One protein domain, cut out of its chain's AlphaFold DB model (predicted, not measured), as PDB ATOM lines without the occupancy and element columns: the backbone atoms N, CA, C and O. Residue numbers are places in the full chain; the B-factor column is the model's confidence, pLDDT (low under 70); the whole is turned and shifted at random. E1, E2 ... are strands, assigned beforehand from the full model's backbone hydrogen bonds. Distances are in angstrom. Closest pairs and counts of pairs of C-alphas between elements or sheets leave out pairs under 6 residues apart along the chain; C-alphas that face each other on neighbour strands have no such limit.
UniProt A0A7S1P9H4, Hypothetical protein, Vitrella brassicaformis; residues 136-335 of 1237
ATOM      1  N   ASP A 136     282.893 215.977 199.915       86.19
ATOM      2  CA  ASP A 136     282.855 216.907 201.047       86.19
ATOM      3  C   ASP A 136     282.863 218.365 200.553       86.19
ATOM      4  O   ASP A 136     283.621 218.727 199.644       86.19
ATOM      5  N   TRP A 137     282.010 219.201 201.148       85.75
ATOM      6  CA  TRP A 137     281.892 220.632 200.858       85.75
ATOM      7  C   TRP A 137     282.295 221.484 202.071       85.75
ATOM      8  O   TRP A 137     282.177 221.074 203.228       85.75
ATOM      9  N   ALA A 138     282.743 222.710 201.799       84.19
ATOM     10  CA  ALA A 138     283.051 223.712 202.813       84.19
ATOM     11  C   ALA A 138     282.253 224.991 202.536       84.19
ATOM     12  O   ALA A 138     282.361 225.574 201.457       84.19
ATOM     13  N   CYS A 139     281.482 225.428 203.526       83.44
ATOM     14  CA  CYS A 139     280.821 226.729 203.563       83.44
ATOM     15  C   CYS A 139     281.406 227.590 204.696       83.44
ATOM     16  O   CYS A 139     282.265 227.160 205.472       83.44
ATOM     17  N   ALA A 140     280.965 228.842 204.773       81.94
ATOM     18  CA  ALA A 140     281.373 229.787 205.805       81.94
ATOM     19  C   ALA A 140     280.142 230.321 206.534       81.94
ATOM     20  O   ALA A 140     279.117 230.575 205.895       81.94
ATOM     21  N   ALA A 141     280.255 230.509 207.848       81.00
ATOM     22  CA  ALA A 141     279.193 231.110 208.643       81.00
ATOM     23  C   ALA A 141     278.809 232.489 208.067       81.00
ATOM     24  O   ALA A 141     279.661 233.275 207.650       81.00
ATOM     25  N   GLY A 142     277.506 232.751 207.966       74.12
ATOM     26  CA  GLY A 142     276.936 234.011 207.476       74.12
ATOM     27  C   GLY A 142     276.979 234.274 205.958       74.12
ATOM     28  O   GLY A 142     276.235 235.134 205.471       74.12
ATOM     29  N   LYS A 143     277.779 233.532 205.178       78.94
ATOM     30  CA  LYS A 143     277.842 233.638 203.703       78.94
ATOM     31  C   LYS A 143     276.822 232.711 203.034       78.94
ATOM     32  O   LYS A 143     276.447 231.693 203.599       78.94
ATOM     33  N   GLN A 144     276.367 233.036 201.822       80.12
ATOM     34  CA  GLN A 144     275.422 232.169 201.105       80.12
ATOM     35  C   GLN A 144     276.103 230.861 200.665       80.12
ATOM     36  O   GLN A 144     277.145 230.877 200.010       80.12
ATOM     37  N   CYS A 145     275.509 229.734 201.042       82.31
ATOM     38  CA  CYS A 145     276.048 228.389 200.924       82.31
ATOM     39  C   CYS A 145     275.357 227.639 199.778       82.31
ATOM     40  O   CYS A 145     274.442 226.842 199.983       82.31
ATOM     41  N   ILE A 146     275.796 227.925 198.552       83.88
ATOM     42  CA  ILE A 146     275.350 227.218 197.347       83.88
ATOM     43  C   ILE A 146     276.359 226.116 197.034       83.88
ATOM     44  O   ILE A 146     277.534 226.408 196.806       83.88
ATOM     45  N   ILE A 147     275.903 224.864 196.975       84.69
ATOM     46  CA  ILE A 147     276.722 223.743 196.506       84.69
ATOM     47  C   ILE A 147     276.275 223.282 195.121       84.69
ATOM     48  O   ILE A 147     275.085 223.219 194.810       84.69
ATOM     49  N   ASN A 148     277.260 222.915 194.305       86.12
ATOM     50  CA  ASN A 148     277.042 222.146 193.087       86.12
ATOM     51  C   ASN A 148     277.383 220.680 193.365       86.12
ATOM     52  O   ASN A 148     278.398 220.382 194.010       86.12
ATOM     53  N   VAL A 149     276.522 219.787 192.887       83.88
ATOM     54  CA  VAL A 149     276.531 218.360 193.187       83.88
ATOM     55  C   VAL A 149     276.459 217.564 191.893       83.88
ATOM     56  O   VAL A 149     275.505 217.660 191.127       83.88
ATOM     57  N   GLU A 150     277.484 216.751 191.670       85.25
ATOM     58  CA  GLU A 150     277.568 215.824 190.545       85.25
ATOM     59  C   GLU A 150     276.893 214.502 190.952       85.25
ATOM     60  O   GLU A 150     277.084 214.020 192.068       85.25
ATOM     61  N   GLY A 151     276.085 213.898 190.078       82.06
ATOM     62  CA  GLY A 151     275.297 212.713 190.433       82.06
ATOM     63  C   GLY A 151     274.698 211.983 189.238       82.06
ATOM     64  O   GLY A 151     274.775 212.439 188.098       82.06
ATOM     65  N   ILE A 152     274.090 210.826 189.497       79.88
ATOM     66  CA  ILE A 152     273.437 210.004 188.474       79.88
ATOM     67  C   ILE A 152     271.923 210.076 188.667       79.88
ATOM     68  O   ILE A 152     271.393 209.589 189.662       79.88
ATOM     69  N   GLY A 153     271.215 210.646 187.691       76.56
ATOM     70  CA  GLY A 153     269.751 210.714 187.711       76.56
ATOM     71  C   GLY A 153     269.163 211.759 188.667       76.56
ATOM     72  O   GLY A 153     268.022 211.585 189.085       76.56
ATOM     73  N   LEU A 154     269.926 212.809 188.990       80.00
ATOM     74  CA  LEU A 154     269.438 214.006 189.687       80.00
ATOM     75  C   LEU A 154     268.365 214.735 188.851       80.00
ATOM     76  O   LEU A 154     268.424 214.719 187.616       80.00
ATOM     77  N   ALA A 155     267.398 215.384 189.504       78.44
ATOM     78  CA  ALA A 155     266.282 216.069 188.845       78.44
ATOM     79  C   ALA A 155     265.771 217.313 189.604       78.44
ATOM     80  O   ALA A 155     265.869 217.412 190.823       78.44
ATOM     81  N   ASP A 156     265.150 218.254 188.880       75.69
ATOM     82  CA  ASP A 156     264.553 219.465 189.469       75.69
ATOM     83  C   ASP A 156     263.468 219.127 190.503       75.69
ATOM     84  O   ASP A 156     262.407 218.620 190.129       75.69
ATOM     85  N   GLY A 157     263.670 219.450 191.778       71.94
ATOM     86  CA  GLY A 157     262.754 219.068 192.859       71.94
ATOM     87  C   GLY A 157     263.052 217.707 193.495       71.94
ATOM     88  O   GLY A 157     262.164 217.125 194.118       71.94
ATOM     89  N   ASP A 158     264.278 217.207 193.338       79.62
ATOM     90  CA  ASP A 158     264.944 216.450 194.398       79.62
ATOM     91  C   ASP A 158     265.168 217.358 195.629       79.62
ATOM     92  O   ASP A 158     265.330 218.578 195.497       79.62
ATOM     93  N   THR A 159     265.212 216.767 196.825       78.31
ATOM     94  CA  THR A 159     265.357 217.501 198.095       78.31
ATOM     95  C   THR A 159     266.601 217.048 198.850       78.31
ATOM     96  O   THR A 159     266.825 215.845 199.010       78.31
ATOM     97  N   MET A 160     267.366 217.998 199.392       79.81
ATOM     98  CA  MET A 160     268.432 217.727 200.362       79.81
ATOM     99  C   MET A 160     268.098 218.277 201.750       79.81
ATOM    100  O   MET A 160     267.536 219.363 201.883       79.81
ATOM    101  N   VAL A 161     268.471 217.522 202.784       77.94
ATOM    102  CA  VAL A 161     268.339 217.870 204.210       77.94
ATOM    103  C   VAL A 161     269.676 217.628 204.907       77.94
ATOM    104  O   VAL A 161     270.420 216.721 204.534       77.94
ATOM    105  N   VAL A 162     269.980 218.437 205.922       78.75
ATOM    106  CA  VAL A 162     271.229 218.354 206.692       78.75
ATOM    107  C   VAL A 162     270.993 217.686 208.053       78.75
ATOM    108  O   VAL A 162     270.052 218.039 208.764       78.75
ATOM    109  N   SER A 163     271.852 216.730 208.423       77.31
ATOM    110  CA  SER A 163     271.782 215.952 209.670       77.31
ATOM    111  C   SER A 163     273.099 216.034 210.457       77.31
ATOM    112  O   SER A 163     274.156 215.782 209.881       77.31
ATOM    113  N   PRO A 164     273.086 216.300 211.775       74.62
ATOM    114  CA  PRO A 164     274.298 216.347 212.595       74.62
ATOM    115  C   PRO A 164     274.814 214.961 213.026       74.62
ATOM    116  O   PRO A 164     275.775 214.890 213.781       74.62
ATOM    117  N   THR A 165     274.180 213.849 212.613       76.38
ATOM    118  CA  THR A 165     274.588 212.499 213.067       76.38
ATOM    119  C   THR A 165     274.775 211.471 211.952       76.38
ATOM    120  O   THR A 165     275.750 210.726 211.993       76.38
ATOM    121  N   ASN A 166     273.822 211.355 211.019       76.56
ATOM    122  CA  ASN A 166     273.856 210.538 209.793       76.56
ATOM    123  C   ASN A 166     272.497 210.617 209.064       76.56
ATOM    124  O   ASN A 166     271.511 211.123 209.604       76.56
ATOM    125  N   CYS A 167     272.417 210.025 207.871       77.19
ATOM    126  CA  CYS A 167     271.203 209.967 207.051       77.19
ATOM    127  C   CYS A 167     270.258 208.784 207.363       77.19
ATOM    128  O   CYS A 167     269.407 208.433 206.550       77.19
ATOM    129  N   THR A 168     270.383 208.157 208.540       72.31
ATOM    130  CA  THR A 168     269.472 207.088 209.006       72.31
ATOM    131  C   THR A 168     268.686 207.416 210.279       72.31
ATOM    132  O   THR A 168     267.831 206.627 210.672       72.31
ATOM    133  N   ASN A 169     268.940 208.571 210.901       71.00
ATOM    134  CA  ASN A 169     268.189 209.114 212.036       71.00
ATOM    135  C   ASN A 169     268.356 210.646 212.008       71.00
ATOM    136  O   ASN A 169     269.343 211.180 212.514       71.00
ATOM    137  N   ILE A 170     267.449 211.338 211.319       66.75
ATOM    138  CA  ILE A 170     267.637 212.719 210.859       66.75
ATOM    139  C   ILE A 170     266.975 213.683 211.840       66.75
ATOM    140  O   ILE A 170     265.835 214.119 211.686       66.75
ATOM    141  N   THR A 171     267.749 214.055 212.853       65.44
ATOM    142  CA  THR A 171     267.443 215.189 213.724       65.44
ATOM    143  C   THR A 171     267.695 216.488 212.958       65.44
ATOM    144  O   THR A 171     268.845 216.908 212.819       65.44
ATOM    145  N   VAL A 172     266.635 217.118 212.449       60.41
ATOM    146  CA  VAL A 172     266.719 218.438 211.802       60.41
ATOM    147  C   VAL A 172     267.285 219.464 212.791       60.41
ATOM    148  O   VAL A 172     266.882 219.504 213.952       60.41
ATOM    149  N   VAL A 173     268.229 220.293 212.340       58.66
ATOM    150  CA  VAL A 173     268.878 221.316 213.177       58.66
ATOM    151  C   VAL A 173     267.912 222.486 213.406       58.66
ATOM    152  O   VAL A 173     267.777 223.359 212.553       58.66
ATOM    153  N   GLU A 174     267.241 222.511 214.565       48.44
ATOM    154  CA  GLU A 174     266.089 223.396 214.855       48.44
ATOM    155  C   GLU A 174     266.367 224.918 214.802       48.44
ATOM    156  O   GLU A 174     265.420 225.697 214.799       48.44
ATOM    157  N   ASN A 175     267.631 225.351 214.713       46.25
ATOM    158  CA  ASN A 175     268.042 226.765 214.677       46.25
ATOM    159  C   ASN A 175     268.795 227.172 213.389       46.25
ATOM    160  O   ASN A 175     269.617 228.087 213.409       46.25
ATOM    161  N   SER A 176     268.528 226.526 212.247       45.25
ATOM    162  CA  SER A 176     268.993 227.023 210.941       45.25
ATOM    163  C   SER A 176     267.837 227.204 209.960       45.25
ATOM    164  O   SER A 176     267.146 226.253 209.603       45.25
ATOM    165  N   THR A 177     267.623 228.440 209.509       38.47
ATOM    166  CA  THR A 177     266.430 228.855 208.754       38.47
ATOM    167  C   THR A 177     266.373 228.368 207.299       38.47
ATOM    168  O   THR A 177     265.359 228.600 206.642       38.47
ATOM    169  N   THR A 178     267.404 227.678 206.785       49.28
ATOM    170  CA  THR A 178     267.500 227.265 205.364       49.28
ATOM    171  C   THR A 178     268.171 225.895 205.110       49.28
ATOM    172  O   THR A 178     268.780 225.701 204.061       49.28
ATOM    173  N   LEU A 179     268.053 224.904 206.011       51.84
ATOM    174  CA  LEU A 179     268.685 223.567 205.842       51.84
ATOM    175  C   LEU A 179     267.763 222.423 205.363       51.84
ATOM    176  O   LEU A 179     268.021 221.244 205.620       51.84
ATOM    177  N   ALA A 180     266.738 222.768 204.584       51.59
ATOM    178  CA  ALA A 180     266.100 221.861 203.632       51.59
ATOM    179  C   ALA A 180     265.986 222.583 202.280       51.59
ATOM    180  O   ALA A 180     265.297 223.600 202.188       51.59
ATOM    181  N   SER A 181     266.677 222.093 201.249       56.47
ATOM    182  CA  SER A 181     266.801 222.774 199.953       56.47
ATOM    183  C   SER A 181     266.184 221.953 198.815       56.47
ATOM    184  O   SER A 181     266.466 220.765 198.642       56.47
ATOM    185  N   GLY A 182     265.309 222.596 198.036       54.66
ATOM    186  CA  GLY A 182     264.745 222.046 196.800       54.66
ATOM    187  C   GLY A 182     265.579 222.496 195.607       54.66
ATOM    188  O   GLY A 182     265.411 223.621 195.137       54.66
ATOM    189  N   GLY A 183     266.500 221.646 195.156       57.44
ATOM    190  CA  GLY A 183     267.477 221.984 194.119       57.44
ATOM    191  C   GLY A 183     266.963 221.793 192.691       57.44
ATOM    192  O   GLY A 183     266.026 221.031 192.430       57.44
ATOM    193  N   SER A 184     267.623 222.446 191.733       57.38
ATOM    194  CA  SER A 184     267.427 222.202 190.296       57.38
ATOM    195  C   SER A 184     268.375 221.098 189.809       57.38
ATOM    196  O   SER A 184     269.299 221.352 189.034       57.38
ATOM    197  N   GLY A 185     268.219 219.892 190.368       66.44
ATOM    198  CA  GLY A 185     269.045 218.716 190.081       66.44
ATOM    199  C   GLY A 185     270.478 218.808 190.614       66.44
ATOM    200  O   GLY A 185     270.810 218.131 191.582       66.44
ATOM    201  N   GLU A 186     271.315 219.628 189.974       73.00
ATOM    202  CA  GLU A 186     272.775 219.713 190.178       73.00
ATOM    203  C   GLU A 186     273.212 220.864 191.108       73.00
ATOM    204  O   GLU A 186     274.372 220.917 191.515       73.00
ATOM    205  N   THR A 187     272.309 221.777 191.483       80.31
ATOM    206  CA  THR A 187     272.608 222.933 192.353       80.31
ATOM    207  C   THR A 187     271.603 223.031 193.499       80.31
ATOM    208  O   THR A 187     270.390 223.006 193.271       80.31
ATOM    209  N   TYR A 188     272.115 223.192 194.722       79.06
ATOM    210  CA  TYR A 188     271.339 223.322 195.959       79.06
ATOM    211  C   TYR A 188     271.809 224.551 196.743       79.06
ATOM    212  O   TYR A 188     273.002 224.714 196.992       79.06
ATOM    213  N   ASP A 189     270.869 225.410 197.139       79.06
ATOM    214  CA  ASP A 189     271.126 226.590 197.969       79.06
ATOM    215  C   ASP A 189     270.650 226.328 199.403       79.06
ATOM    216  O   ASP A 189     269.463 226.095 199.637       79.06
ATOM    217  N   PHE A 190     271.586 226.347 200.350       74.62
ATOM    218  CA  PHE A 190     271.339 226.190 201.784       74.62
ATOM    219  C   PHE A 190     271.219 227.539 202.517       74.62
ATOM    220  O   PHE A 190     271.275 227.594 203.748       74.62
ATOM    221  N   GLY A 191     271.049 228.643 201.781       74.19
ATOM    222  CA  GLY A 191     270.926 229.993 202.327       74.19
ATOM    223  C   GLY A 191     272.187 230.417 203.077       74.19
ATOM    224  O   GLY A 191     273.295 230.107 202.650       74.19
ATOM    225  N   ARG A 192     272.047 231.148 204.187       72.44
ATOM    226  CA  ARG A 192     273.184 231.598 205.012       72.44
ATOM    227  C   ARG A 192     273.239 230.762 206.300       72.44
ATOM    228  O   ARG A 192     272.373 230.951 207.155       72.44
ATOM    229  N   PRO A 193     274.208 229.841 206.478       66.69
ATOM    230  CA  PRO A 193     274.282 229.034 207.682       66.69
ATOM    231  C   PRO A 193     274.783 229.891 208.851       66.69
ATOM    232  O   PRO A 193     275.839 230.518 208.776       66.69
ATOM    233  N   LEU A 194     274.015 229.896 209.940       62.06
ATOM    234  CA  LEU A 194     274.383 230.492 211.233       62.06
ATOM    235  C   LEU A 194     274.908 229.442 212.232       62.06
ATOM    236  O   LEU A 194     275.208 229.765 213.377       62.06
ATOM    237  N   TYR A 195     274.981 228.173 211.819       64.19
ATOM    238  CA  TYR A 195     275.467 227.084 212.660       64.19
ATOM    239  C   TYR A 195     276.995 227.114 212.750       64.19
ATOM    240  O   TYR A 195     277.675 227.142 211.726       64.19
ATOM    241  N   MET A 196     277.511 227.064 213.976       61.53
ATOM    242  CA  MET A 196     278.936 227.013 214.300       61.53
ATOM    243  C   MET A 196     279.154 225.809 215.225       61.53
ATOM    244  O   MET A 196     278.386 225.609 216.168       61.53
ATOM    245  N   GLY A 197     280.147 224.971 214.926       53.78
ATOM    246  CA  GLY A 197     280.372 223.714 215.639       53.78
ATOM    247  C   GLY A 197     281.536 222.908 215.064       53.78
ATOM    248  O   GLY A 197     281.946 223.117 213.925       53.78
ATOM    249  N   LEU A 198     282.069 221.988 215.871       55.41
ATOM    250  CA  LEU A 198     283.290 221.227 215.570       55.41
ATOM    251  C   LEU A 198     283.059 219.965 214.716       55.41
ATOM    252  O   LEU A 198     284.027 219.362 214.255       55.41
ATOM    253  N   ASP A 199     281.803 219.561 214.511       68.06
ATOM    254  CA  ASP A 199     281.435 218.323 213.819       68.06
ATOM    255  C   ASP A 199     281.000 218.578 212.358       68.06
ATOM    256  O   ASP A 199     280.225 219.505 212.098       68.06
ATOM    257  N   PRO A 200     281.437 217.750 211.386       73.38
ATOM    258  CA  PRO A 200     280.951 217.818 210.012       73.38
ATOM    259  C   PRO A 200     279.489 217.358 209.935       73.38
ATOM    260  O   PRO A 200     279.131 216.283 210.421       73.38
ATOM    261  N   LEU A 201     278.638 218.154 209.287       80.06
ATOM    262  CA  LEU A 201     277.225 217.824 209.108       80.06
ATOM    263  C   LEU A 201     277.045 216.928 207.873       80.06
ATOM    264  O   LEU A 201     277.671 217.152 206.842       80.06
ATOM    265  N   TYR A 202     276.162 215.938 207.938       81.62
ATOM    266  CA  TYR A 202     275.880 215.018 206.834       81.62
ATOM    267  C   TYR A 202     274.799 215.590 205.916       81.62
ATOM    268  O   TYR A 202     273.755 216.043 206.388       81.62
ATOM    269  N   LEU A 203     275.026 215.529 204.604       83.88
ATOM    270  CA  LEU A 203     274.035 215.879 203.590       83.88
ATOM    271  C   LEU A 203     273.272 214.629 203.146       83.88
ATOM    272  O   LEU A 203     273.874 213.645 202.716       83.88
ATOM    273  N   CYS A 204     271.946 214.683 203.228       84.12
ATOM    274  CA  CYS A 204     271.057 213.550 203.000       84.12
ATOM    275  C   CYS A 204     270.078 213.858 201.858       84.12
ATOM    276  O   CYS A 204     269.420 214.899 201.874       84.12
ATOM    277  N   TRP A 205     269.972 212.971 200.864       85.38
ATOM    278  CA  TRP A 205     269.226 213.214 199.616       85.38
ATOM    279  C   TRP A 205     267.969 212.344 199.478       85.38
ATOM    280  O   TRP A 205     267.989 211.146 199.770       85.38
ATOM    281  N   CYS A 206     266.883 212.953 198.990       81.88
ATOM    282  CA  CYS A 206     265.603 212.313 198.686       81.88
ATOM    283  C   CYS A 206     265.162 212.631 197.237       81.88
ATOM    284  O   CYS A 206     265.079 213.810 196.876       81.88
ATOM    285  N   PRO A 207     264.860 211.615 196.400       80.62
ATOM    286  CA  PRO A 207     264.510 211.811 194.993       80.62
ATOM    287  C   PRO A 207     263.104 212.383 194.781       80.62
ATOM    288  O   PRO A 207     262.141 212.007 195.458       80.62
ATOM    289  N   LYS A 208     262.952 213.192 193.731       74.88
ATOM    290  CA  LYS A 208     261.684 213.751 193.259       74.88
ATOM    291  C   LYS A 208     260.598 212.684 193.103       74.88
ATOM    292  O   LYS A 208     260.707 211.759 192.298       74.88
ATOM    293  N   GLY A 209     259.486 212.864 193.815       67.38
ATOM    294  CA  GLY A 209     258.335 211.955 193.770       67.38
ATOM    295  C   GLY A 209     258.374 210.831 194.807       67.38
ATOM    296  O   GLY A 209     257.389 210.104 194.936       67.38
ATOM    297  N   ALA A 210     259.441 210.726 195.602       68.69
ATOM    298  CA  ALA A 210     259.306 210.195 196.949       68.69
ATOM    299  C   ALA A 210     258.504 211.171 197.828       68.69
ATOM    300  O   ALA A 210     258.495 212.382 197.605       68.69
ATOM    301  N   ALA A 211     257.851 210.637 198.857       66.81
ATOM    302  CA  ALA A 211     257.251 211.434 199.920       66.81
ATOM    303  C   ALA A 211     258.363 211.875 200.888       66.81
ATOM    304  O   ALA A 211     258.624 211.194 201.879       66.81
ATOM    305  N   CYS A 212     259.082 212.958 200.583       71.75
ATOM    306  CA  CYS A 212     260.230 213.449 201.370       71.75
ATOM    307  C   CYS A 212     259.829 214.078 202.729       71.75
ATOM    308  O   CYS A 212     260.468 215.006 203.212       71.75
ATOM    309  N   ASP A 213     258.772 213.548 203.350       66.50
ATOM    310  CA  ASP A 213     258.104 214.029 204.564       66.50
ATOM    311  C   ASP A 213     258.521 213.236 205.826       66.50
ATOM    312  O   ASP A 213     257.951 213.416 206.901       66.50
ATOM    313  N   SER A 214     259.470 212.297 205.699       66.06
ATOM    314  CA  SER A 214     259.966 211.469 206.807       66.06
ATOM    315  C   SER A 214     261.432 211.079 206.629       66.06
ATOM    316  O   SER A 214     261.879 210.829 205.508       66.06
ATOM    317  N   GLU A 215     262.145 210.947 207.748       66.56
ATOM    318  CA  GLU A 215     263.584 210.644 207.827       66.56
ATOM    319  C   GLU A 215     263.996 209.415 206.995       66.56
ATOM    320  O   GLU A 215     265.037 209.413 206.345       66.56
ATOM    321  N   LEU A 216     263.134 208.389 206.938       65.56
ATOM    322  CA  LEU A 216     263.371 207.123 206.229       65.56
ATOM    323  C   LEU A 216     263.532 207.256 204.701       65.56
ATOM    324  O   LEU A 216     263.897 206.273 204.051       65.56
ATOM    325  N   ASN A 217     263.228 208.420 204.122       73.38
ATOM    326  CA  ASN A 217     263.250 208.650 202.674       73.38
ATOM    327  C   ASN A 217     264.496 209.413 202.186       73.38
ATOM    328  O   ASN A 217     264.692 209.532 200.980       73.38
ATOM    329  N   PHE A 218     265.357 209.854 203.106       75.50
ATOM    330  CA  PHE A 218     266.609 210.573 202.839       75.50
ATOM    331  C   PHE A 218     267.852 209.668 202.967       75.50
ATOM    332  O   PHE A 218     268.911 210.110 203.396       75.50
ATOM    333  N   GLY A 219     267.724 208.376 202.646       73.25
ATOM    334  CA  GLY A 219     268.721 207.352 202.992       73.25
ATOM    335  C   GLY A 219     270.078 207.430 202.277       73.25
ATOM    336  O   GLY A 219     270.966 206.660 202.637       73.25
ATOM    337  N   ILE A 220     270.248 208.319 201.289       80.06
ATOM    338  CA  ILE A 220     271.514 208.511 200.566       80.06
ATOM    339  C   ILE A 220     272.329 209.632 201.214       80.06
ATOM    340  O   ILE A 220     271.900 210.786 201.240       80.06
ATOM    341  N   GLU A 221     273.529 209.283 201.666       84.00
ATOM    342  CA  GLU A 221     274.598 210.178 202.099       84.00
ATOM    343  C   GLU A 221     275.245 210.813 200.860       84.00
ATOM    344  O   GLU A 221     275.987 210.171 200.115       84.00
ATOM    345  N   ALA A 222     274.940 212.089 200.626       83.56
ATOM    346  CA  ALA A 222     275.497 212.883 199.532       83.56
ATOM    347  C   ALA A 222     276.936 213.353 199.808       83.56
ATOM    348  O   ALA A 222     277.629 213.775 198.886       83.56
ATOM    349  N   GLY A 223     277.372 213.307 201.070       85.06
ATOM    350  CA  GLY A 223     278.650 213.847 201.522       85.06
ATOM    351  C   GLY A 223     278.561 214.517 202.889       85.06
ATOM    352  O   GLY A 223     277.503 214.485 203.528       85.06
ATOM    353  N   THR A 224     279.641 215.173 203.317       84.69
ATOM    354  CA  THR A 224     279.602 216.089 204.468       84.69
ATOM    355  C   THR A 224     279.701 217.554 204.059       84.69
ATOM    356  O   THR A 224     280.209 217.903 202.991       84.69
ATOM    357  N   ILE A 225     279.218 218.431 204.934       81.25
ATOM    358  CA  ILE A 225     279.419 219.869 204.857       81.25
ATOM    359  C   ILE A 225     280.059 220.378 206.148       81.25
ATOM    360  O   ILE A 225     279.580 220.139 207.257       81.25
ATOM    361  N   THR A 226     281.166 221.094 205.987       82.12
ATOM    362  CA  THR A 226     281.864 221.801 207.066       82.12
ATOM    363  C   THR A 226     281.523 223.286 206.995       82.12
ATOM    364  O   THR A 226     281.460 223.860 205.905       82.12
ATOM    365  N   VAL A 227     281.277 223.923 208.143       81.75
ATOM    366  CA  VAL A 227     280.993 225.364 208.221       81.75
ATOM    367  C   VAL A 227     282.132 226.041 208.970       81.75
ATOM    368  O   VAL A 227     282.233 225.932 210.185       81.75
ATOM    369  N   SER A 228     282.997 226.726 208.226       83.81
ATOM    370  CA  SER A 228     284.098 227.505 208.803       83.81
ATOM    371  C   SER A 228     283.599 228.791 209.463       83.81
ATOM    372  O   SER A 228     282.762 229.497 208.893       83.81
ATOM    373  N   GLY A 229     284.127 229.097 210.647       83.25
ATOM    374  CA  GLY A 229     283.733 230.240 211.467       83.25
ATOM    375  C   GLY A 229     284.293 230.173 212.895       83.25
ATOM    376  O   GLY A 229     284.987 229.211 213.236       83.25
ATOM    377  N   PRO A 230     284.020 231.199 213.719       84.94
ATOM    378  CA  PRO A 230     284.417 231.256 215.125       84.94
ATOM    379  C   PRO A 230     283.606 230.292 216.010       84.94
ATOM    380  O   PRO A 230     282.496 229.899 215.661       84.94
ATOM    381  N   ASP A 231     284.118 229.982 217.204       79.88
ATOM    382  CA  ASP A 231     283.434 229.137 218.203       79.88
ATOM    383  C   ASP A 231     282.365 229.893 219.037       79.88
ATOM    384  O   ASP A 231     281.765 229.336 219.960       79.88
ATOM    385  N   GLY A 232     282.139 231.180 218.747       71.50
ATOM    386  CA  GLY A 232     281.030 232.010 219.248       71.50
ATOM    387  C   GLY A 232     281.061 232.443 220.721       71.50
ATOM    388  O   GLY A 232     280.254 233.278 221.118       71.50
ATOM    389  N   ASN A 233     281.967 231.904 221.542       69.94
ATOM    390  CA  ASN A 233     281.988 232.097 223.001       69.94
ATOM    391  C   ASN A 233     283.238 232.852 223.509       69.94
ATOM    392  O   ASN A 233     283.707 232.605 224.620       69.94
ATOM    393  N   ALA A 234     283.828 233.726 222.690       76.44
ATOM    394  CA  ALA A 234     285.019 234.485 223.073       76.44
ATOM    395  C   ALA A 234     284.660 235.746 223.887       76.44
ATOM    396  O   ALA A 234     284.421 236.801 223.308       76.44
ATOM    397  N   ASP A 235     284.640 235.652 225.219       81.56
ATOM    398  CA  ASP A 235     284.528 236.821 226.107       81.56
ATOM    399  C   ASP A 235     285.900 237.490 226.284       81.56
ATOM    400  O   ASP A 235     286.794 236.960 226.952       81.56
ATOM    401  N   ILE A 236     286.082 238.656 225.663       85.25
ATOM    402  CA  ILE A 236     287.364 239.362 225.565       85.25
ATOM    403  C   ILE A 236     287.257 240.749 226.212       85.25
ATOM    404  O   ILE A 236     286.227 241.422 226.155       85.25
ATOM    405  N   THR A 237     288.340 241.186 226.860       86.38
ATOM    406  CA  THR A 237     288.403 242.482 227.548       86.38
ATOM    407  C   THR A 237     289.611 243.290 227.086       86.38
ATOM    408  O   THR A 237     290.721 242.768 227.003       86.38
ATOM    409  N   CYS A 238     289.387 244.570 226.799       86.88
ATOM    410  CA  CYS A 238     290.414 245.547 226.440       86.88
ATOM    411  C   CYS A 238     290.329 246.770 227.364       86.88
ATOM    412  O   CYS A 238     289.343 246.956 228.075       86.88
ATOM    413  N   VAL A 239     291.359 247.617 227.355       85.50
ATOM    414  CA  VAL A 239     291.403 248.866 228.134       85.50
ATOM    415  C   VAL A 239     291.629 250.030 227.175       85.50
ATOM    416  O   VAL A 239     292.511 249.953 226.320       85.50
ATOM    417  N   ALA A 240     290.840 251.096 227.309       85.69
ATOM    418  CA  ALA A 240     290.983 252.301 226.499       85.69
ATOM    419  C   ALA A 240     292.391 252.914 226.640       85.69
ATOM    420  O   ALA A 240     293.064 252.756 227.659       85.69
ATOM    421  N   GLY A 241     292.866 253.586 225.591       77.94
ATOM    422  CA  GLY A 241     294.200 254.195 225.552       77.94
ATOM    423  C   GLY A 241     295.355 253.207 225.351       77.94
ATOM    424  O   GLY A 241     296.495 253.630 225.166       77.94
ATOM    425  N   ARG A 242     295.074 251.897 225.331       80.44
ATOM    426  CA  ARG A 242     296.016 250.823 224.983       80.44
ATOM    427  C   ARG A 242     295.538 250.087 223.725       80.44
ATOM    428  O   ARG A 242     294.372 250.175 223.350       80.44
ATOM    429  N   ASN A 243     296.457 249.390 223.057       83.19
ATOM    430  CA  ASN A 243     296.154 248.644 221.834       83.19
ATOM    431  C   ASN A 243     295.318 247.390 222.150       83.19
ATOM    432  O   ASN A 243     295.689 246.617 223.035       83.19
ATOM    433  N   CYS A 244     294.206 247.196 221.443       84.62
ATOM    434  CA  CYS A 244     293.300 246.065 221.605       84.62
ATOM    435  C   CYS A 244     293.559 245.019 220.514       84.62
ATOM    436  O   CYS A 244     293.112 245.156 219.371       84.62
ATOM    437  N   THR A 245     294.273 243.960 220.892       85.25
ATOM    438  CA  THR A 245     294.428 242.748 220.088       85.25
ATOM    439  C   THR A 245     293.494 241.658 220.604       85.25
ATOM    440  O   THR A 245     293.359 241.427 221.805       85.25
ATOM    441  N   VAL A 246     292.804 241.007 219.673       85.62
ATOM    442  CA  VAL A 246     291.678 240.106 219.921       85.62
ATOM    443  C   VAL A 246     291.992 238.780 219.233       85.62
ATOM    444  O   VAL A 246     292.074 238.726 218.007       85.62
ATOM    445  N   THR A 247     292.194 237.715 220.010       86.06
ATOM    446  CA  THR A 247     292.449 236.365 219.484       86.06
ATOM    447  C   THR A 247     291.242 235.473 219.742       86.06
ATOM    448  O   THR A 247     290.846 235.286 220.892       86.06
ATOM    449  N   ILE A 248     290.669 234.918 218.675       85.44
ATOM    450  CA  ILE A 248     289.475 234.066 218.713       85.44
ATOM    451  C   ILE A 248     289.814 232.607 218.388       85.44
ATOM    452  O   ILE A 248     290.773 232.318 217.673       85.44
ATOM    453  N   ALA A 249     289.001 231.685 218.902       85.31
ATOM    454  CA  ALA A 249     289.003 230.282 218.495       85.31
ATOM    455  C   ALA A 249     287.928 230.035 217.421       85.31
ATOM    456  O   ALA A 249     286.915 230.739 217.369       85.31
ATOM    457  N   GLY A 250     288.166 229.060 216.545       81.75
ATOM    458  CA  GLY A 250     287.267 228.707 215.451       81.75
ATOM    459  C   GLY A 250     287.879 227.699 214.484       81.75
ATOM    460  O   GLY A 250     289.049 227.324 214.599       81.75
ATOM    461  N   THR A 251     287.096 227.277 213.492       80.94
ATOM    462  CA  THR A 251     287.513 226.298 212.479       80.94
ATOM    463  C   THR A 251     287.585 226.919 211.088       80.94
ATOM    464  O   THR A 251     286.696 227.648 210.650       80.94
ATOM    465  N   GLY A 252     288.666 226.627 210.358       79.81
ATOM    466  CA  GLY A 252     288.860 227.118 208.991       79.81
ATOM    467  C   GLY A 252     288.918 228.646 208.865       79.81
ATOM    468  O   GLY A 252     288.573 229.157 207.798       79.81
ATOM    469  N   LEU A 253     289.307 229.351 209.930       85.00
ATOM    470  CA  LEU A 253     289.663 230.772 209.907       85.00
ATOM    471  C   LEU A 253     290.918 230.987 209.040       85.00
ATOM    472  O   LEU A 253     291.747 230.083 208.909       85.00
ATOM    473  N   THR A 254     291.040 232.158 208.421       86.19
ATOM    474  CA  THR A 254     292.092 232.481 207.444       86.19
ATOM    475  C   THR A 254     292.545 233.939 207.534       86.19
ATOM    476  O   THR A 254     291.738 234.831 207.778       86.19
ATOM    477  N   ASP A 255     293.833 234.209 207.290       85.25
ATOM    478  CA  ASP A 255     294.341 235.584 207.166       85.25
ATOM    479  C   ASP A 255     293.563 236.367 206.093       85.25
ATOM    480  O   ASP A 255     293.269 235.857 205.007       85.25
ATOM    481  N   GLY A 256     293.219 237.616 206.413       82.75
ATOM    482  CA  GLY A 256     292.309 238.436 205.612       82.75
ATOM    483  C   GLY A 256     290.815 238.213 205.880       82.75
ATOM    484  O   GLY A 256     290.015 238.936 205.290       82.75
ATOM    485  N   ASP A 257     290.415 237.289 206.762       87.94
ATOM    486  CA  ASP A 257     289.072 237.306 207.364       87.94
ATOM    487  C   ASP A 257     288.845 238.621 208.126       87.94
ATOM    488  O   ASP A 257     289.786 239.233 208.633       87.94
ATOM    489  N   THR A 258     287.598 239.080 208.209       87.69
ATOM    490  CA  THR A 258     287.267 240.425 208.705       87.69
ATOM    491  C   THR A 258     286.338 240.356 209.913       87.69
ATOM    492  O   THR A 258     285.362 239.607 209.904       87.69
ATOM    493  N   MET A 259     286.600 241.169 210.938       87.31
ATOM    494  CA  MET A 259     285.775 241.272 212.141       87.31
ATOM    495  C   MET A 259     285.347 242.720 212.399       87.31
ATOM    496  O   MET A 259     286.141 243.649 212.279       87.31
ATOM    497  N   LEU A 260     284.073 242.884 212.744       86.38
ATOM    498  CA  LEU A 260     283.334 244.136 212.898       86.38
ATOM    499  C   LEU A 260     282.810 244.244 214.334       86.38
ATOM    500  O   LEU A 260     282.375 243.236 214.898       86.38
ATOM    501  N   LEU A 261     282.796 245.447 214.907       85.75
ATOM    502  CA  LEU A 261     282.186 245.694 216.219       85.75
ATOM    503  C   LEU A 261     280.735 246.184 216.096       85.75
ATOM    504  O   LEU A 261     280.408 247.009 215.241       85.75
ATOM    505  N   SER A 262     279.858 245.704 216.983       83.38
ATOM    506  CA  SER A 262     278.467 246.166 217.082       83.38
ATOM    507  C   SER A 262     277.981 246.248 218.528       83.38
ATOM    508  O   SER A 262     278.107 245.294 219.287       83.38
ATOM    509  N   ALA A 263     277.333 247.354 218.894       75.25
ATOM    510  CA  ALA A 263     276.618 247.510 220.164       75.25
ATOM    511  C   ALA A 263     275.154 247.014 220.109       75.25
ATOM    512  O   ALA A 263     274.456 247.045 221.121       75.25
ATOM    513  N   GLY A 264     274.667 246.600 218.932       71.00
ATOM    514  CA  GLY A 264     273.280 246.176 218.691       71.00
ATOM    515  C   GLY A 264     273.117 244.707 218.290       71.00
ATOM    516  O   GLY A 264     272.027 244.316 217.875       71.00
ATOM    517  N   GLY A 265     274.184 243.908 218.373       75.62
ATOM    518  CA  GLY A 265     274.257 242.579 217.765       75.62
ATOM    519  C   GLY A 265     274.604 242.627 216.271       75.62
ATOM    520  O   GLY A 265     274.633 243.688 215.634       75.62
ATOM    521  N   CYS A 266     274.916 241.470 215.699       76.44
ATOM    522  CA  CYS A 266     275.372 241.380 214.313       76.44
ATOM    523  C   CYS A 266     274.286 241.781 213.287       76.44
ATOM    524  O   CYS A 266     273.101 241.860 213.607       76.44
ATOM    525  N   ALA A 267     274.705 242.110 212.059       66.12
ATOM    526  CA  ALA A 267     273.950 242.861 211.037       66.12
ATOM    527  C   ALA A 267     273.627 244.350 211.331       66.12
ATOM    528  O   ALA A 267     273.148 245.029 210.421       66.12
ATOM    529  N   SER A 268     273.893 244.887 212.531       68.19
ATOM    530  CA  SER A 268     273.613 246.298 212.882       68.19
ATOM    531  C   SER A 268     274.882 247.080 213.273       68.19
ATOM    532  O   SER A 268     275.097 247.301 214.462       68.19
ATOM    533  N   PRO A 269     275.742 247.500 212.321       65.06
ATOM    534  CA  PRO A 269     276.962 248.259 212.625       65.06
ATOM    535  C   PRO A 269     276.679 249.561 213.392       65.06
ATOM    536  O   PRO A 269     275.747 250.302 213.070       65.06
ATOM    537  N   THR A 270     277.519 249.868 214.383       61.16
ATOM    538  CA  THR A 270     277.409 251.067 215.234       61.16
ATOM    539  C   THR A 270     278.752 251.782 215.390       61.16
ATOM    540  O   THR A 270     279.799 251.160 215.271       61.16
ATOM    541  N   LYS A 271     278.693 253.091 215.668       63.62
ATOM    542  CA  LYS A 271     279.805 254.062 215.622       63.62
ATOM    543  C   LYS A 271     281.132 253.627 216.259       63.62
ATOM    544  O   LYS A 271     281.135 253.067 217.346       63.62
ATOM    545  N   ASN A 272     282.208 254.134 215.656       70.38
ATOM    546  CA  ASN A 272     283.600 254.089 216.101       70.38
ATOM    547  C   ASN A 272     283.815 254.224 217.620       70.38
ATOM    548  O   ASN A 272     283.459 255.236 218.232       70.38
ATOM    549  N   TYR A 273     284.545 253.259 218.167       75.81
ATOM    550  CA  TYR A 273     285.156 253.230 219.492       75.81
ATOM    551  C   TYR A 273     286.687 253.383 219.422       75.81
ATOM    552  O   TYR A 273     287.295 253.812 220.405       75.81
ATOM    553  N   PHE A 274     287.306 253.102 218.268       74.88
ATOM    554  CA  PHE A 274     288.761 253.126 218.052       74.88
ATOM    555  C   PHE A 274     289.262 254.361 217.281       74.88
ATOM    556  O   PHE A 274     290.448 254.677 217.301       74.88
ATOM    557  N   GLY A 275     288.353 255.140 216.684       61.00
ATOM    558  CA  GLY A 275     288.655 256.499 216.219       61.00
ATOM    559  C   GLY A 275     289.453 256.589 214.912       61.00
ATOM    560  O   GLY A 275     290.405 257.365 214.834       61.00
ATOM    561  N   GLY A 276     289.050 255.827 213.890       57.41
ATOM    562  CA  GLY A 276     289.514 255.989 212.506       57.41
ATOM    563  C   GLY A 276     288.757 257.068 211.713       57.41
ATOM    564  O   GLY A 276     287.848 257.724 212.229       57.41
ATOM    565  N   ALA A 277     289.129 257.230 210.437       51.06
ATOM    566  CA  ALA A 277     288.397 258.057 209.465       51.06
ATOM    567  C   ALA A 277     287.192 257.322 208.837       51.06
ATOM    568  O   ALA A 277     286.317 257.956 208.243       51.06
ATOM    569  N   ASP A 278     287.172 255.997 208.968       54.97
ATOM    570  CA  ASP A 278     286.119 255.083 208.530       54.97
ATOM    571  C   ASP A 278     284.881 255.174 209.446       54.97
ATOM    572  O   ASP A 278     284.926 255.813 210.499       54.97
ATOM    573  N   LEU A 279     283.747 254.584 209.048       58.34
ATOM    574  CA  LEU A 279     282.456 254.761 209.744       58.34
ATOM    575  C   LEU A 279     282.105 253.670 210.773       58.34
ATOM    576  O   LEU A 279     281.122 253.830 211.506       58.34
ATOM    577  N   VAL A 280     282.877 252.580 210.822       67.38
ATOM    578  CA  VAL A 280     282.708 251.467 211.769       67.38
ATOM    579  C   VAL A 280     284.076 250.876 212.118       67.38
ATOM    580  O   VAL A 280     284.947 250.808 211.250       67.38
ATOM    581  N   ASP A 281     284.272 250.409 213.355       78.06
ATOM    582  CA  ASP A 281     285.522 249.740 213.732       78.06
ATOM    583  C   ASP A 281     285.598 248.336 213.112       78.06
ATOM    584  O   ASP A 281     284.744 247.474 213.357       78.06
ATOM    585  N   VAL A 282     286.656 248.104 212.334       82.19
ATOM    586  CA  VAL A 282     286.946 246.835 211.661       82.19
ATOM    587  C   VAL A 282     288.406 246.454 211.864       82.19
ATOM    588  O   VAL A 282     289.296 247.291 211.730       82.19
ATOM    589  N   ALA A 283     288.643 245.169 212.114       83.88
ATOM    590  CA  ALA A 283     289.964 244.555 212.112       83.88
ATOM    591  C   ALA A 283     290.002 243.376 211.132       83.88
ATOM    592  O   ALA A 283     289.039 242.616 211.014       83.88
ATOM    593  N   THR A 284     291.132 243.184 210.456       84.19
ATOM    594  CA  THR A 284     291.388 242.006 209.610       84.19
ATOM    595  C   THR A 284     292.334 241.032 210.301       84.19
ATOM    596  O   THR A 284     293.305 241.455 210.931       84.19
ATOM    597  N   ALA A 285     292.082 239.737 210.134       84.19
ATOM    598  CA  ALA A 285     292.918 238.663 210.644       84.19
ATOM    599  C   ALA A 285     294.340 238.748 210.076       84.19
ATOM    600  O   ALA A 285     294.515 238.860 208.857       84.19
ATOM    601  N   SER A 286     295.342 238.658 210.949       75.69
ATOM    602  CA  SER A 286     296.754 238.681 210.565       75.69
ATOM    603  C   SER A 286     297.610 237.747 211.423       75.69
ATOM    604  O   SER A 286     297.343 237.538 212.608       75.69
ATOM    605  N   GLY A 287     298.666 237.203 210.814       66.06
ATOM    606  CA  GLY A 287     299.703 236.415 211.494       66.06
ATOM    607  C   GLY A 287     299.944 235.022 210.906       66.06
ATOM    608  O   GLY A 287     300.820 234.314 211.391       66.06
ATOM    609  N   GLY A 288     299.208 234.635 209.865       68.25
ATOM    610  CA  GLY A 288     299.274 233.340 209.183       68.25
ATOM    611  C   GLY A 288     298.220 232.332 209.652       68.25
ATOM    612  O   GLY A 288     297.839 231.457 208.875       68.25
ATOM    613  N   ASP A 289     297.730 232.473 210.886       72.44
ATOM    614  CA  ASP A 289     296.804 231.529 211.524       72.44
ATOM    615  C   ASP A 289     295.316 231.936 211.405       72.44
ATOM    616  O   ASP A 289     294.440 231.159 211.780       72.44
ATOM    617  N   GLY A 290     294.989 233.152 210.941       75.62
ATOM    618  CA  GLY A 290     293.606 233.656 210.871       75.62
ATOM    619  C   GLY A 290     292.919 233.963 212.218       75.62
ATOM    620  O   GLY A 290     291.750 234.356 212.240       75.62
ATOM    621  N   LEU A 291     293.618 233.780 213.348       82.06
ATOM    622  CA  LEU A 291     293.035 233.841 214.700       82.06
ATOM    623  C   LEU A 291     293.080 235.225 215.363       82.06
ATOM    624  O   LEU A 291     292.289 235.472 216.273       82.06
ATOM    625  N   THR A 292     294.007 236.104 214.966       85.06
ATOM    626  CA  THR A 292     294.317 237.352 215.691       85.06
ATOM    627  C   THR A 292     293.973 238.593 214.875       85.06
ATOM    628  O   THR A 292     294.363 238.725 213.717       85.06
ATOM    629  N   TYR A 293     293.258 239.513 215.518       86.12
ATOM    630  CA  TYR A 293     292.672 240.721 214.948       86.12
ATOM    631  C   TYR A 293     293.124 241.928 215.782       86.12
ATOM    632  O   TYR A 293     293.107 241.872 217.012       86.12
ATOM    633  N   GLU A 294     293.533 243.020 215.140       87.56
ATOM    634  CA  GLU A 294     294.022 244.236 215.806       87.56
ATOM    635  C   GLU A 294     293.108 245.421 215.469       87.56
ATOM    636  O   GLU A 294     292.994 245.799 214.306       87.56
ATOM    637  N   PHE A 295     292.452 245.998 216.483       82.12
ATOM    638  CA  PHE A 295     291.556 247.157 216.320       82.12
ATOM    639  C   PHE A 295     292.252 248.504 216.587       82.12
ATOM    640  O   PHE A 295     291.668 249.561 216.363       82.12
ATOM    641  N   GLY A 296     293.495 248.494 217.078       83.19
ATOM    642  CA  GLY A 296     294.200 249.703 217.494       83.19
ATOM    643  C   GLY A 296     293.791 250.173 218.894       83.19
ATOM    644  O   GLY A 296     293.473 249.373 219.777       83.19
ATOM    645  N   ILE A 297     293.822 251.488 219.128       81.75
ATOM    646  CA  ILE A 297     293.642 252.088 220.459       81.75
ATOM    647  C   ILE A 297     292.201 252.575 220.654       81.75
ATOM    648  O   ILE A 297     291.768 253.519 219.997       81.75
ATOM    649  N   ALA A 298     291.469 251.982 221.601       83.88
ATOM    650  CA  ALA A 298     290.116 252.435 221.938       83.88
ATOM    651  C   ALA A 298     290.143 253.812 222.624       83.88
ATOM    652  O   ALA A 298     290.893 254.014 223.582       83.88
ATOM    653  N   LYS A 299     289.288 254.742 222.181       83.44
ATOM    654  CA  LYS A 299     289.163 256.101 222.742       83.44
ATOM    655  C   LYS A 299     288.022 256.268 223.757       83.44
ATOM    656  O   LYS A 299     287.914 257.334 224.347       83.44
ATOM    657  N   GLN A 300     287.188 255.250 223.978       85.38
ATOM    658  CA  GLN A 300     286.098 255.270 224.971       85.38
ATOM    659  C   GLN A 300     285.755 253.847 225.457       85.38
ATOM    660  O   GLN A 300     285.976 252.876 224.734       85.38
ATOM    661  N   GLY A 301     285.236 253.719 226.680       83.69
ATOM    662  CA  GLY A 301     284.858 252.448 227.309       83.69
ATOM    663  C   GLY A 301     283.406 252.028 227.047       83.69
ATOM    664  O   GLY A 301     282.511 252.866 226.947       83.69
ATOM    665  N   VAL A 302     283.159 250.715 226.966       84.62
ATOM    666  CA  VAL A 302     281.877 250.104 226.567       84.62
ATOM    667  C   VAL A 302     281.631 248.793 227.314       84.62
ATOM    668  O   VAL A 302     282.524 247.952 227.406       84.62
ATOM    669  N   ALA A 303     280.403 248.596 227.799       78.44
ATOM    670  CA  ALA A 303     280.025 247.456 228.638       78.44
ATOM    671  C   ALA A 303     279.756 246.140 227.889       78.44
ATOM    672  O   ALA A 303     279.808 245.086 228.512       78.44
ATOM    673  N   SER A 304     279.438 246.194 226.592       81.94
ATOM    674  CA  SER A 304     279.330 245.021 225.719       81.94
ATOM    675  C   SER A 304     279.297 245.457 224.254       81.94
ATOM    676  O   SER A 304     278.541 246.365 223.897       81.94
ATOM    677  N   LEU A 305     280.101 244.800 223.421       86.19
ATOM    678  CA  LEU A 305     280.063 244.843 221.963       86.19
ATOM    679  C   LEU A 305     280.063 243.397 221.452       86.19
ATOM    680  O   LEU A 305     280.905 242.605 221.871       86.19
ATOM    681  N   SER A 306     279.169 243.049 220.530       86.88
ATOM    682  CA  SER A 306     279.260 241.795 219.778       86.88
ATOM    683  C   SER A 306     280.432 241.870 218.802       86.88
ATOM    684  O   SER A 306     280.554 242.829 218.032       86.88
ATOM    685  N   LEU A 307     281.269 240.834 218.809       87.88
ATOM    686  CA  LEU A 307     282.269 240.581 217.777       87.88
ATOM    687  C   LEU A 307     281.578 239.891 216.595       87.88
ATOM    688  O   LEU A 307     281.114 238.763 216.733       87.88
ATOM    689  N   CYS A 308     281.513 240.538 215.434       87.44
ATOM    690  CA  CYS A 308     280.826 240.003 214.258       87.44
ATOM    691  C   CYS A 308     281.836 239.644 213.166       87.44
ATOM    692  O   CYS A 308     282.524 240.515 212.638       87.44
ATOM    693  N   TRP A 309     281.940 238.362 212.825       88.94
ATOM    694  CA  TRP A 309     282.919 237.817 211.883       88.94
ATOM    695  C   TRP A 309     282.354 237.672 210.465       88.94
ATOM    696  O   TRP A 309     281.156 237.453 210.260       88.94
ATOM    697  N   CYS A 310     283.241 237.773 209.476       87.56
ATOM    698  CA  CYS A 310     282.946 237.606 208.063       87.56
ATOM    699  C   CYS A 310     284.158 237.019 207.320       87.56
ATOM    700  O   CYS A 310     285.270 237.537 207.422       87.56
ATOM    701  N   LYS A 311     283.944 235.944 206.548       86.00
ATOM    702  CA  LYS A 311     285.036 235.261 205.839       86.00
ATOM    703  C   LYS A 311     285.577 236.054 204.647       86.00
ATOM    704  O   LYS A 311     284.802 236.459 203.771       86.00
ATOM    705  N   GLY A 312     286.904 236.149 204.570       81.62
ATOM    706  CA  GLY A 312     287.652 236.944 203.601       81.62
ATOM    707  C   GLY A 312     287.533 238.458 203.833       81.62
ATOM    708  O   GLY A 312     286.906 238.889 204.803       81.62
ATOM    709  N   PRO A 313     288.111 239.276 202.932       78.31
ATOM    710  CA  PRO A 313     288.033 240.730 203.021       78.31
ATOM    711  C   PRO A 313     286.590 241.180 202.773       78.31
ATOM    712  O   PRO A 313     286.090 241.136 201.644       78.31
ATOM    713  N   CYS A 314     285.909 241.585 203.843       80.00
ATOM    714  CA  CYS A 314     284.513 241.996 203.824       80.00
ATOM    715  C   CYS A 314     284.393 243.511 203.977       80.00
ATOM    716  O   CYS A 314     284.894 244.094 204.932       80.00
ATOM    717  N   ASP A 315     283.688 244.135 203.040       78.06
ATOM    718  CA  ASP A 315     283.415 245.571 203.034       78.06
ATOM    719  C   ASP A 315     282.178 245.871 203.915       78.06
ATOM    720  O   ASP A 315     281.073 245.423 203.568       78.06
ATOM    721  N   PRO A 316     282.332 246.575 205.057       71.38
ATOM    722  CA  PRO A 316     281.237 246.851 205.989       71.38
ATOM    723  C   PRO A 316     280.235 247.873 205.441       71.38
ATOM    724  O   PRO A 316     279.056 247.793 205.782       71.38
ATOM    725  N   ASP A 317     280.672 248.788 204.571       70.75
ATOM    726  CA  ASP A 317     279.831 249.836 203.991       70.75
ATOM    727  C   ASP A 317     279.042 249.299 202.788       70.75
ATOM    728  O   ASP A 317     277.864 249.619 202.606       70.75
ATOM    729  N   ALA A 318     279.659 248.439 201.971       68.19
ATOM    730  CA  ALA A 318     278.998 247.836 200.817       68.19
ATOM    731  C   ALA A 318     278.104 246.637 201.178       68.19
ATOM    732  O   ALA A 318     277.128 246.382 200.464       68.19
ATOM    733  N   ARG A 319     278.438 245.857 202.224       72.81
ATOM    734  CA  ARG A 319     277.703 244.634 202.624       72.81
ATOM    735  C   ARG A 319     277.688 244.393 204.147       72.81
ATOM    736  O   ARG A 319     278.146 243.339 204.597       72.81
ATOM    737  N   PRO A 320     277.062 245.270 204.954       69.31
ATOM    738  CA  PRO A 320     276.956 245.062 206.405       69.31
ATOM    739  C   PRO A 320     276.234 243.750 206.771       69.31
ATOM    740  O   PRO A 320     276.579 243.098 207.751       69.31
ATOM    741  N   GLY A 321     275.288 243.303 205.935       70.25
ATOM    742  CA  GLY A 321     274.565 242.035 206.098       70.25
ATOM    743  C   GLY A 321     275.379 240.754 205.851       70.25
ATOM    744  O   GLY A 321     274.808 239.669 205.919       70.25
ATOM    745  N   ASP A 322     276.681 240.839 205.554       77.00
ATOM    746  CA  ASP A 322     277.576 239.674 205.553       77.00
ATOM    747  C   ASP A 322     278.226 239.419 206.931       77.00
ATOM    748  O   ASP A 322     278.682 238.304 207.184       77.00
ATOM    749  N   PHE A 323     278.211 240.403 207.840       79.81
ATOM    750  CA  PHE A 323     278.700 240.285 209.218       79.81
ATOM    751  C   PHE A 323     277.580 239.803 210.150       79.81
ATOM    752  O   PHE A 323     276.997 240.587 210.902       79.81
ATOM    753  N   ILE A 324     277.243 238.513 210.055       76.62
ATOM    754  CA  ILE A 324     276.130 237.891 210.806       76.62
ATOM    755  C   ILE A 324     276.524 236.659 211.633       76.62
ATOM    756  O   ILE A 324     275.670 236.084 212.303       76.62
ATOM    757  N   ALA A 325     277.796 236.255 211.604       82.38
ATOM    758  CA  ALA A 325     278.336 235.249 212.514       82.38
ATOM    759  C   ALA A 325     278.881 235.947 213.770       82.38
ATOM    760  O   ALA A 325     279.772 236.787 213.665       82.38
ATOM    761  N   GLU A 326     278.352 235.620 214.944       84.38
ATOM    762  CA  GLU A 326     278.831 236.166 216.218       84.38
ATOM    763  C   GLU A 326     280.024 235.340 216.723       84.38
ATOM    764  O   GLU A 326     279.944 234.120 216.824       84.38
ATOM    765  N   ALA A 327     281.154 235.993 217.000       85.19
ATOM    766  CA  ALA A 327     282.389 235.356 217.458       85.19
ATOM    767  C   ALA A 327     282.534 235.344 218.991       85.19
ATOM    768  O   ALA A 327     283.268 234.517 219.536       85.19
ATOM    769  N   GLY A 328     281.842 236.253 219.680       86.31
ATOM    770  CA  GLY A 328     281.924 236.451 221.123       86.31
ATOM    771  C   GLY A 328     281.606 237.893 221.522       86.31
ATOM    772  O   GLY A 328     281.044 238.651 220.728       86.31
ATOM    773  N   SER A 329     281.996 238.277 222.738       87.12
ATOM    774  CA  SER A 329     281.781 239.617 223.290       87.12
ATOM    775  C   SER A 329     283.102 240.356 223.537       87.12
ATOM    776  O   SER A 329     284.111 239.765 223.920       87.12
ATOM    777  N   LEU A 330     283.096 241.672 223.335       87.00
ATOM    778  CA  LEU A 330     284.194 242.573 223.673       87.00
ATOM    779  C   LEU A 330     283.714 243.613 224.686       87.00
ATOM    780  O   LEU A 330     282.816 244.406 224.408       87.00
ATOM    781  N   THR A 331     284.351 243.644 225.854       87.12
ATOM    782  CA  THR A 331     284.181 244.715 226.847       87.12
ATOM    783  C   THR A 331     285.395 245.637 226.811       87.12
ATOM    784  O   THR A 331     286.533 245.171 226.875       87.12
ATOM    785  N   ILE A 332     285.177 246.952 226.740       87.44
ATOM    786  CA  ILE A 332     286.256 247.949 226.759       87.44
ATOM    787  C   ILE A 332     286.184 248.705 228.084       87.44
ATOM    788  O   ILE A 332     285.243 249.455 228.333       87.44
ATOM    789  N   TYR A 333     287.180 248.526 228.946       88.94
ATOM    790  CA  TYR A 333     287.270 249.248 230.209       88.94
ATOM    791  C   TYR A 333     287.817 250.663 230.001       88.94
ATOM    792  O   TYR A 333     288.823 250.862 229.320       88.94
ATOM    793  N   GLY A 334     287.141 251.650 230.586       88.62
ATOM    794  CA  GLY A 334     287.442 253.070 230.424       88.62
ATOM    795  C   GLY A 334     286.224 253.975 230.636       88.62
ATOM    796  O   GLY A 334     285.110 253.482 230.853       88.62
ATOM    797  N   PRO A 335     286.417 255.303 230.593       89.69
ATOM    798  CA  PRO A 335     285.344 256.284 230.709       89.69
ATOM    799  C   PRO A 335     284.450 256.301 229.464       89.69
ATOM    800  O   PRO A 335     284.877 255.927 228.373       89.69
TER     801      PRO A 335
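This is residues 136 to 335 of the 1237 residues of the protein "Hypothetical protein" of Vitrella brassicaformis (UniProt A0A7S1P9H4). Two lobes of strands stand end to end and make a rod. In each lobe the two edges of a curled five-strand sheet are bridged by a two-strand sheet, like a small, incompletely closed barrel: E1, E7, E6, E3 and E4 with E2 and E5 make one lobe, and E8, E14, E13, E10 and E11 with E9 and E12 the other. The printed part has 200 residues, no named helix and 14 named strands, E1 to E14 in that order along the chain; its class is all strand, though under half of the residues, 85, are in named elements. The five-strand sheets, in the orders E1 E7 E6 E3 E4 and E8 E14 E13 E10 E11, are mixed, and the two-strand sheets are antiparallel. The whole is only just compact, close to loose, with a radius of gyration of the C-alphas of 19.6 A and spans of 63 by 30 by 29 A.

Begin with the curled, strongly twisted sheet of E1, residues 137 to 140, E7, 220 to 230, E6, 201 to 206, E3, 156 to 163, and E4, 180 to 184. E1 and E7 are parallel at 29 degrees; look for N 139 and O 226, 2.8 A apart. E7 pairs with E6 over residues 220 to 225 and with E1 over 225 to 228. In the hairpin E6 and E7 find N 203 and O 223 at 2.9 A; between antiparallel E6 and E3, N 161 and O 204 at 2.9 A; in the hairpin E3 and E4, N 160 and O 181 at 3.0 A. E2, residues 146 to 148, and E5, 187 to 189, are antiparallel, with N 147 and O 188 at 2.9 A. The closest C-alphas of E4 and E5 are those of Ser 181 and Tyr 188, 6.1 A; of E1 and E2, Trp 137 and Ile 147, 7.4 A. E7 and E14, residues 325 to 335, have 5 pairs of C-alphas within 8 A; the closest are those of Pro 230 and Ala 327, 5.1 A apart. The second curled, strongly twisted sheet joins E14 to E8, 234 to 239, E13, 302 to 310, E10, 258 to 262, and E11, 282 to 284. E8 and E14 are parallel, with N 236 and O 329 at 2.9 A; the hairpin E13 and E14 has N 307 and O 328 at 2.9 A, antiparallel E13 and E10 have N 308 and O 260 at 2.9 A, and the hairpin E10 and E11 has N 259 and O 283 at 2.8 A. With antiparallel E9, 243 to 247, and E12, 292 to 297, where N 246 and O 293 are 2.8 A apart, this sheet forms a sandwich, two sheets face to face, their best planes 24 degrees apart.

Find C-alpha 137, where E1 begins, at (281.892, 220.632, 200.858). E7 runs 29.9 A to C-alpha 230 at (284.417, 231.256, 215.125). E14, 28.7 A long, bends by 53 degrees at residue 328 and ends at C-alpha 335, (285.344, 256.284, 230.709). E13 measures 22.4 A and E3 21.7 A.

The two C-alphas farthest apart are those of Gly 153 and Pro 335, 64.6 A. The printed part has no cut. Look for long links from E3 to E4, E5 to E6, E6 to E7, E10 to E11 and E13 to E14. The mean pLDDT of the printed part is 76.4; 46 residues are under 70, among them residues 170 to 185 and 193 to 199.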